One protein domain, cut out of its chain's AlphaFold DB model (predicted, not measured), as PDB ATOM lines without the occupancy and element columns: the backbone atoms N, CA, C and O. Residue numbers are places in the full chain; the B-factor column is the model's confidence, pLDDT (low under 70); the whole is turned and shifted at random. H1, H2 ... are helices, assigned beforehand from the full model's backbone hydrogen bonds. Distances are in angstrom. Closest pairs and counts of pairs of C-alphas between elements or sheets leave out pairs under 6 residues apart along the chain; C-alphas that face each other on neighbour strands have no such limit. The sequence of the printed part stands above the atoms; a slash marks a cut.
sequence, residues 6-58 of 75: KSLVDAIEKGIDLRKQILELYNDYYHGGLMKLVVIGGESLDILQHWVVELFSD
ATOM      1  N   LYS A   6      -0.546  26.514 -27.744       91.94
ATOM      2  CA  LYS A   6      -1.057  26.704 -29.103       91.94
ATOM      3  C   LYS A   6      -0.863  25.435 -29.932       91.94
ATOM      4  O   LYS A   6      -1.832  24.937 -30.474       91.94
ATOM      5  N   SER A   7       0.331  24.838 -29.934       89.56
ATOM      6  CA  SER A   7       0.578  23.606 -30.696       89.56
ATOM      7  C   SER A   7      -0.305  22.431 -30.260       89.56
ATOM      8  O   SER A   7      -0.657  21.600 -31.090       89.56
ATOM      9  N   LEU A   8      -0.678  22.355 -28.975       91.12
ATOM     10  CA  LEU A   8      -1.593  21.323 -28.471       91.12
ATOM     11  C   LEU A   8      -3.058  21.624 -28.816       91.12
ATOM     12  O   LEU A   8      -3.779  20.725 -29.233       91.12
ATOM     13  N   VAL A   9      -3.502  22.876 -28.676       90.94
ATOM     14  CA  VAL A   9      -4.873  23.282 -29.028       90.94
ATOM     15  C   VAL A   9      -5.107  23.157 -30.533       90.94
ATOM     16  O   VAL A   9      -6.077  22.521 -30.930       90.94
ATOM     17  N   ASP A  10      -4.179  23.646 -31.358       92.62
ATOM     18  CA  ASP A  10      -4.249  23.538 -32.819       92.62
ATOM     19  C   ASP A  10      -4.345  22.064 -33.266       92.62
ATOM     20  O   ASP A  10      -4.994  21.749 -34.262       92.62
ATOM     21  N   ALA A  11      -3.704  21.133 -32.547       89.00
ATOM     22  CA  ALA A  11      -3.810  19.700 -32.822       89.00
ATOM     23  C   ALA A  11      -5.217  19.156 -32.522       89.00
ATOM     24  O   ALA A  11      -5.774  18.425 -33.341       89.00
ATOM     25  N   ILE A  12      -5.814  19.553 -31.393       90.69
ATOM     26  CA  ILE A  12      -7.200  19.197 -31.047       90.69
ATOM     27  C   ILE A  12      -8.167  19.756 -32.094       90.69
ATOM     28  O   ILE A  12      -9.046  19.036 -32.561       90.69
ATOM     29  N   GLU A  13      -7.989  21.016 -32.502       93.38
ATOM     30  CA  GLU A  13      -8.810  21.660 -33.537       93.38
ATOM     31  C   GLU A  13      -8.698  20.946 -34.894       93.38
ATOM     32  O   GLU A  13      -9.670  20.878 -35.642       93.38
ATOM     33  N   LYS A  14      -7.542  20.336 -35.187       93.75
ATOM     34  CA  LYS A  14      -7.320  19.467 -36.358       93.75
ATOM     35  C   LYS A  14      -7.870  18.044 -36.187       93.75
ATOM     36  O   LYS A  14      -7.651  17.203 -37.056       93.75
ATOM     37  N   GLY A  15      -8.575  17.758 -35.092       92.94
ATOM     38  CA  GLY A  15      -9.193  16.460 -34.817       92.94
ATOM     39  C   GLY A  15      -8.230  15.395 -34.288       92.94
ATOM     40  O   GLY A  15      -8.565  14.212 -34.305       92.94
ATOM     41  N   ILE A  16      -7.036  15.781 -33.826       93.06
ATOM     42  CA  ILE A  16      -6.085  14.841 -33.227       93.06
ATOM     43  C   ILE A  16      -6.542  14.506 -31.805       93.06
ATOM     44  O   ILE A  16      -6.638  15.378 -30.939       93.06
ATOM     45  N   ASP A  17      -6.757  13.218 -31.540       94.31
ATOM     46  CA  ASP A  17      -6.959  12.714 -30.182       94.31
ATOM     47  C   ASP A  17      -5.620  12.693 -29.432       94.31
ATOM     48  O   ASP A  17      -4.856  11.725 -29.481       94.31
ATOM     49  N   LEU A  18      -5.336  13.788 -28.726       91.50
ATOM     50  CA  LEU A  18      -4.114  13.923 -27.937       91.50
ATOM     51  C   LEU A  18      -3.976  12.840 -26.865       91.50
ATOM     52  O   LEU A  18      -2.863  12.391 -26.604       91.50
ATOM     53  N   ARG A  19      -5.076  12.401 -26.238       93.19
ATOM     54  CA  ARG A  19      -5.008  11.379 -25.185       93.19
ATOM     55  C   ARG A  19      -4.536  10.058 -25.774       93.19
ATOM     56  O   ARG A  19      -3.670   9.410 -25.190       93.19
ATOM     57  N   LYS A  20      -5.093   9.673 -26.923       95.75
ATOM     58  CA  LYS A  20      -4.665   8.477 -27.648       95.75
ATOM     59  C   LYS A  20      -3.188   8.566 -28.038       95.75
ATOM     60  O   LYS A  20      -2.447   7.642 -27.727       95.75
ATOM     61  N   GLN A  21      -2.751   9.693 -28.602       92.50
ATOM     62  CA  GLN A  21      -1.349   9.912 -28.990       92.50
ATOM     63  C   GLN A  21      -0.378   9.822 -27.802       92.50
ATOM     64  O   GLN A  21       0.684   9.217 -27.907       92.50
ATOM     65  N   ILE A  22      -0.744  10.377 -26.641       93.12
ATOM     66  CA  ILE A  22       0.072  10.281 -25.418       93.12
ATOM     67  C   ILE A  22       0.179   8.826 -24.943       93.12
ATOM     68  O   ILE A  22       1.257   8.389 -24.543       93.12
ATOM     69  N   LEU A  23      -0.924   8.074 -24.984       95.44
ATOM     70  CA  LEU A  23      -0.918   6.660 -24.609       95.44
ATOM     71  C   LEU A  23      -0.096   5.815 -25.584       95.44
ATOM     72  O   LEU A  23       0.640   4.943 -25.133       95.44
ATOM     73  N   GLU A  24      -0.182   6.081 -26.886       92.94
ATOM     74  CA  GLU A  24       0.664   5.447 -27.906       92.94
ATOM     75  C   GLU A  24       2.144   5.742 -27.633       92.94
ATOM     76  O   GLU A  24       2.930   4.813 -27.491       92.94
ATOM     77  N   LEU A  25       2.513   7.005 -27.388       91.62
ATOM     78  CA  LEU A  25       3.888   7.378 -27.040       91.62
ATOM     79  C   LEU A  25       4.393   6.654 -25.778       91.62
ATOM     80  O   LEU A  25       5.516   6.147 -25.751       91.62
ATOM     81  N   TYR A  26       3.568   6.578 -24.729       93.25
ATOM     82  CA  TYR A  26       3.900   5.842 -23.508       93.25
ATOM     83  C   TYR A  26       4.089   4.340 -23.789       93.25
ATOM     84  O   TYR A  26       5.073   3.734 -23.357       93.25
ATOM     85  N   ASN A  27       3.179   3.747 -24.564       91.12
ATOM     86  CA  ASN A  27       3.203   2.337 -24.946       91.12
ATOM     87  C   ASN A  27       4.289   1.994 -25.969       91.12
ATOM     88  O   ASN A  27       4.694   0.838 -26.048       91.12
ATOM     89  N   ASP A  28       4.850   2.954 -26.681       90.31
ATOM     90  CA  ASP A  28       5.907   2.673 -27.649       90.31
ATOM     91  C   ASP A  28       7.290   2.885 -27.047       90.31
ATOM     92  O   ASP A  28       8.191   2.093 -27.307       90.31
ATOM     93  N   TYR A  29       7.449   3.880 -26.165       91.31
ATOM     94  CA  TYR A  29       8.777   4.331 -25.734       91.31
ATOM     95  C   TYR A  29       9.025   4.276 -24.221       91.31
ATOM     96  O   TYR A  29      10.178   4.280 -23.795       91.31
ATOM     97  N   TYR A  30       7.984   4.182 -23.386       93.44
ATOM     98  CA  TYR A  30       8.140   4.052 -21.932       93.44
ATOM     99  C   TYR A  30       8.214   2.569 -21.527       93.44
ATOM    100  O   TYR A  30       7.223   1.958 -21.121       93.44
ATOM    101  N   HIS A  31       9.388   1.958 -21.714       93.81
ATOM    102  CA  HIS A  31       9.641   0.550 -21.395       93.81
ATOM    103  C   HIS A  31      11.091   0.269 -20.974       93.81
ATOM    104  O   HIS A  31      12.014   1.006 -21.321       93.81
ATOM    105  N   GLY A  32      11.297  -0.846 -20.267       94.12
ATOM    106  CA  GLY A  32      12.554  -1.217 -19.609       94.12
ATOM    107  C   GLY A  32      13.739  -1.353 -20.565       94.12
ATOM    108  O   GLY A  32      14.849  -0.958 -20.224       94.12
ATOM    109  N   GLY A  33      13.503  -1.805 -21.800       92.75
ATOM    110  CA  GLY A  33      14.531  -1.908 -22.839       92.75
ATOM    111  C   GLY A  33      15.184  -0.575 -23.240       92.75
ATOM    112  O   GLY A  33      16.321  -0.587 -23.706       92.75
ATOM    113  N   LEU A  34      14.509   0.565 -23.032       92.62
ATOM    114  CA  LEU A  34      15.058   1.906 -23.288       92.62
ATOM    115  C   LEU A  34      15.468   2.652 -22.012       92.62
ATOM    116  O   LEU A  34      16.155   3.669 -22.091       92.62
ATOM    117  N   MET A  35      15.064   2.167 -20.838       93.88
ATOM    118  CA  MET A  35      15.271   2.861 -19.570       93.88
ATOM    119  C   MET A  35      16.595   2.483 -18.902       93.88
ATOM    120  O   MET A  35      17.116   1.376 -19.040       93.88
ATOM    121  N   LYS A  36      17.137   3.428 -18.131       95.44
ATOM    122  CA  LYS A  36      18.241   3.221 -17.191       95.44
ATOM    123  C   LYS A  36      17.803   3.744 -15.830       95.44
ATOM    124  O   LYS A  36      17.245   4.836 -15.751       95.44
ATOM    125  N   LEU A  37      18.057   2.969 -14.782       97.12
ATOM    126  CA  LEU A  37      17.704   3.299 -13.405       97.12
ATOM    127  C   LEU A  37      18.979   3.412 -12.565       97.12
ATOM    128  O   LEU A  37      19.875   2.579 -12.684       97.12
ATOM    129  N   VAL A  38      19.042   4.436 -11.715       97.81
ATOM    130  CA  VAL A  38      20.091   4.619 -10.705       97.81
ATOM    131  C   VAL A  38      19.405   4.822  -9.360       97.81
ATOM    132  O   VAL A  38      18.516   5.663  -9.248       97.81
ATOM    133  N   VAL A  39      19.825   4.063  -8.350       97.19
ATOM    134  CA  VAL A  39      19.330   4.166  -6.971       97.19
ATOM    135  C   VAL A  39      20.521   4.403  -6.050       97.19
ATOM    136  O   VAL A  39      21.537   3.721  -6.161       97.19
ATOM    137  N   ILE A  40      20.398   5.386  -5.160       97.69
ATOM    138  CA  ILE A  40      21.410   5.736  -4.160       97.69
ATOM    139  C   ILE A  40      20.727   5.715  -2.795       97.69
ATOM    140  O   ILE A  40      19.693   6.354  -2.609       97.69
ATOM    141  N   GLY A  41      21.312   4.996  -1.843       97.00
ATOM    142  CA  GLY A  41      20.821   4.897  -0.475       97.00
ATOM    143  C   GLY A  41      21.938   4.490   0.481       97.00
ATOM    144  O   GLY A  41      23.030   4.136   0.042       97.00
ATOM    145  N   GLY A  42      21.667   4.569   1.785       98.12
ATOM    146  CA  GLY A  42      22.600   4.122   2.829       98.12
ATOM    147  C   GLY A  42      22.568   2.613   3.091       98.12
ATOM    148  O   GLY A  42      23.398   2.114   3.846       98.12
ATOM    149  N   GLU A  43      21.615   1.904   2.487       98.44
ATOM    150  CA  GLU A  43      21.453   0.457   2.622       98.44
ATOM    151  C   GLU A  43      22.522  -0.324   1.847       98.44
ATOM    152  O   GLU A  43      23.194   0.200   0.954       98.44
ATOM    153  N   SER A  44      22.659  -1.613   2.165       98.62
ATOM    154  CA  SER A  44      23.550  -2.507   1.423       98.62
ATOM    155  C   SER A  44      23.093  -2.694  -0.029       98.62
ATOM    156  O   SER A  44      21.913  -2.552  -0.361       98.62
ATOM    157  N   LEU A  45      24.026  -3.082  -0.904       98.50
ATOM    158  CA  LEU A  45      23.720  -3.354  -2.313       98.50
ATOM    159  C   LEU A  45      22.647  -4.437  -2.485       98.50
ATOM    160  O   LEU A  45      21.825  -4.321  -3.388       98.50
ATOM    161  N   ASP A  46      22.612  -5.438  -1.603       98.44
ATOM    162  CA  ASP A  46      21.606  -6.504  -1.649       98.44
ATOM    163  C   ASP A  46      20.194  -5.965  -1.394       98.44
ATOM    164  O   ASP A  46      19.256  -6.327  -2.103       98.44
ATOM    165  N   ILE A  47      20.044  -5.057  -0.420       98.56
ATOM    166  CA  ILE A  47      18.759  -4.416  -0.115       98.56
ATOM    167  C   ILE A  47      18.330  -3.525  -1.283       98.56
ATOM    168  O   ILE A  47      17.195  -3.619  -1.748       98.56
ATOM    169  N   LEU A  48      19.245  -2.703  -1.806       98.69
ATOM    170  CA  LEU A  48      18.941  -1.827  -2.939       98.69
ATOM    171  C   LEU A  48      18.557  -2.633  -4.186       98.69
ATOM    172  O   LEU A  48      17.598  -2.285  -4.872       98.69
ATOM    173  N   GLN A  49      19.262  -3.731  -4.465       98.38
ATOM    174  CA  GLN A  49      18.925  -4.634  -5.561       98.38
ATOM    175  C   GLN A  49      17.550  -5.275  -5.352       98.38
ATOM    176  O   GLN A  49      16.771  -5.346  -6.300       98.38
ATOM    177  N   HIS A  50      17.243  -5.727  -4.133       98.56
ATOM    178  CA  HIS A  50      15.949  -6.327  -3.819       98.56
ATOM    179  C   HIS A  50      14.797  -5.367  -4.130       98.56
ATOM    180  O   HIS A  50      13.885  -5.748  -4.859       98.56
ATOM    181  N   TRP A  51      14.884  -4.109  -3.690       98.44
ATOM    182  CA  TRP A  51      13.875  -3.093  -4.007       98.44
ATOM    183  C   TRP A  51      13.780  -2.790  -5.498       98.44
ATOM    184  O   TRP A  51      12.684  -2.603  -6.019       98.44
ATOM    185  N   VAL A  52      14.913  -2.747  -6.206       98.19
ATOM    186  CA  VAL A  52      14.904  -2.545  -7.662       98.19
ATOM    187  C   VAL A  52      14.129  -3.665  -8.354       98.19
ATOM    188  O   VAL A  52      13.301  -3.390  -9.220       98.19
ATOM    189  N   VAL A  53      14.362  -4.919  -7.966       98.06
ATOM    190  CA  VAL A  53      13.625  -6.058  -8.522       98.06
ATOM    191  C   VAL A  53      12.149  -5.979  -8.141       98.06
ATOM    192  O   VAL A  53      11.296  -6.071  -9.018       98.06
ATOM    193  N   GLU A  54      11.837  -5.767  -6.865       98.19
ATOM    194  CA  GLU A  54      10.462  -5.716  -6.360       98.19
ATOM    195  C   GLU A  54       9.626  -4.628  -7.047       98.19
ATOM    196  O   GLU A  54       8.507  -4.886  -7.476       98.19
ATOM    197  N   LEU A  55      10.172  -3.419  -7.193       98.00
ATOM    198  CA  LEU A  55       9.404  -2.254  -7.633       98.00
ATOM    199  C   LEU A  55       9.402  -2.046  -9.152       98.00
ATOM    200  O   LEU A  55       8.510  -1.372  -9.667       98.00
ATOM    201  N   PHE A  56      10.399  -2.569  -9.876       97.56
ATOM    202  CA  PHE A  56      10.596  -2.240 -11.295       97.56
ATOM    203  C   PHE A  56      10.609  -3.453 -12.236       97.56
ATOM    204  O   PHE A  56      10.634  -3.253 -13.452       97.56
ATOM    205  N   SER A  57      10.567  -4.695 -11.733       96.62
ATOM    206  CA  SER A  57      10.601  -5.892 -12.597       96.62
ATOM    207  C   SER A  57       9.382  -6.038 -13.515       96.62
ATOM    208  O   SER A  57       9.515  -6.583 -14.610       96.62
ATOM    209  N   ASP A  58       8.233  -5.484 -13.126       97.06
ATOM    210  CA  ASP A  58       7.000  -5.514 -13.923       97.06
ATOM    211  C   ASP A  58       7.003  -4.523 -15.100       97.06
ATOM    212  O   ASP A  58       6.094  -4.526 -15.939       97.06
TER     213      ASP A  58
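AT A GLANCE: This is residues 6 to 58 of the 75 residues of the protein "Peptidase_M16_C domain-containing protein" of Gossypium mustelinum (UniProt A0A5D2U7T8). This is a drawn-out chain of three separate helices with no common core: the short H1 and the longer H2 make a corner at one end, a long stretch without a named element, residues 30 to 44, runs from H2 to the other end, and there H3 folds back towards the middle. The printed part has 53 residues with three named helices, H1, H2 and H3 in that order, and no named strand. The class is all helix, and 32 of the printed residues are in the helices. The whole is extended, with a radius of gyration of the C-alphas of 18.2 A, and it spans 53 by 20 by 15 A, the outline of a rod.

IN THESE COORDINATES: Find C-alpha 6 at (-1.057, 26.704, -29.103); there H1 begins, residues 6 to 13, and its first and last C-alphas are 10.3 A apart. Read on past four residues to C-alpha 18 at (-4.114, 13.923, -27.937), where H2 begins; it holds residues 18 to 29 and measures 16.2 A from first to last C-alpha. After residues 30 to 44 comes H3, residues 45 to 56, which measures 15.9 A and ends at C-alpha 56 at (10.596, -2.240, -11.295).

HOW THE PARTS SIT: Begin with H1 and H2, which only just touch, with 3 pairs of C-alphas within 8 A. They touch only at the corner by their link, and H2 does so with residue 18 alone. Look at Ile 12 and Leu 18 for their closest C-alphas, 6.9 A apart. The two helices run opposite ways at a steep tilt of 68 degrees, only just short of about perpendicular, and their centres are 16.4 A apart. Going on along the printed part, you find that H3 touches no helix: it is apart from H1 and also from H2. In the backbones of H1, H2 and H3, every O i to N i+4 pair is within hydrogen-bond range.

THE WHOLE: Look at Lys 14 and Ser 44 for the two C-alphas farthest apart, 53.5 A, while the first and last printed C-alphas, those of Lys 6 and Asp 58, are 36.5 A apart. The link from H1 to H2 is tight, with 4 residues, and the link from H2 to H3 is long, with 15. Three stretches stand free: residues 10 to 15, of which 10 to 13 belong to H1; residues 19 to 30, of which 19 to 29 belong to H2; and residues 41 to 47, of which 45 to 47 belong to H3. The printed part has no cut. In the B-factor column the mean pLDDT of the printed part is 94.8, and no printed residue is under 70.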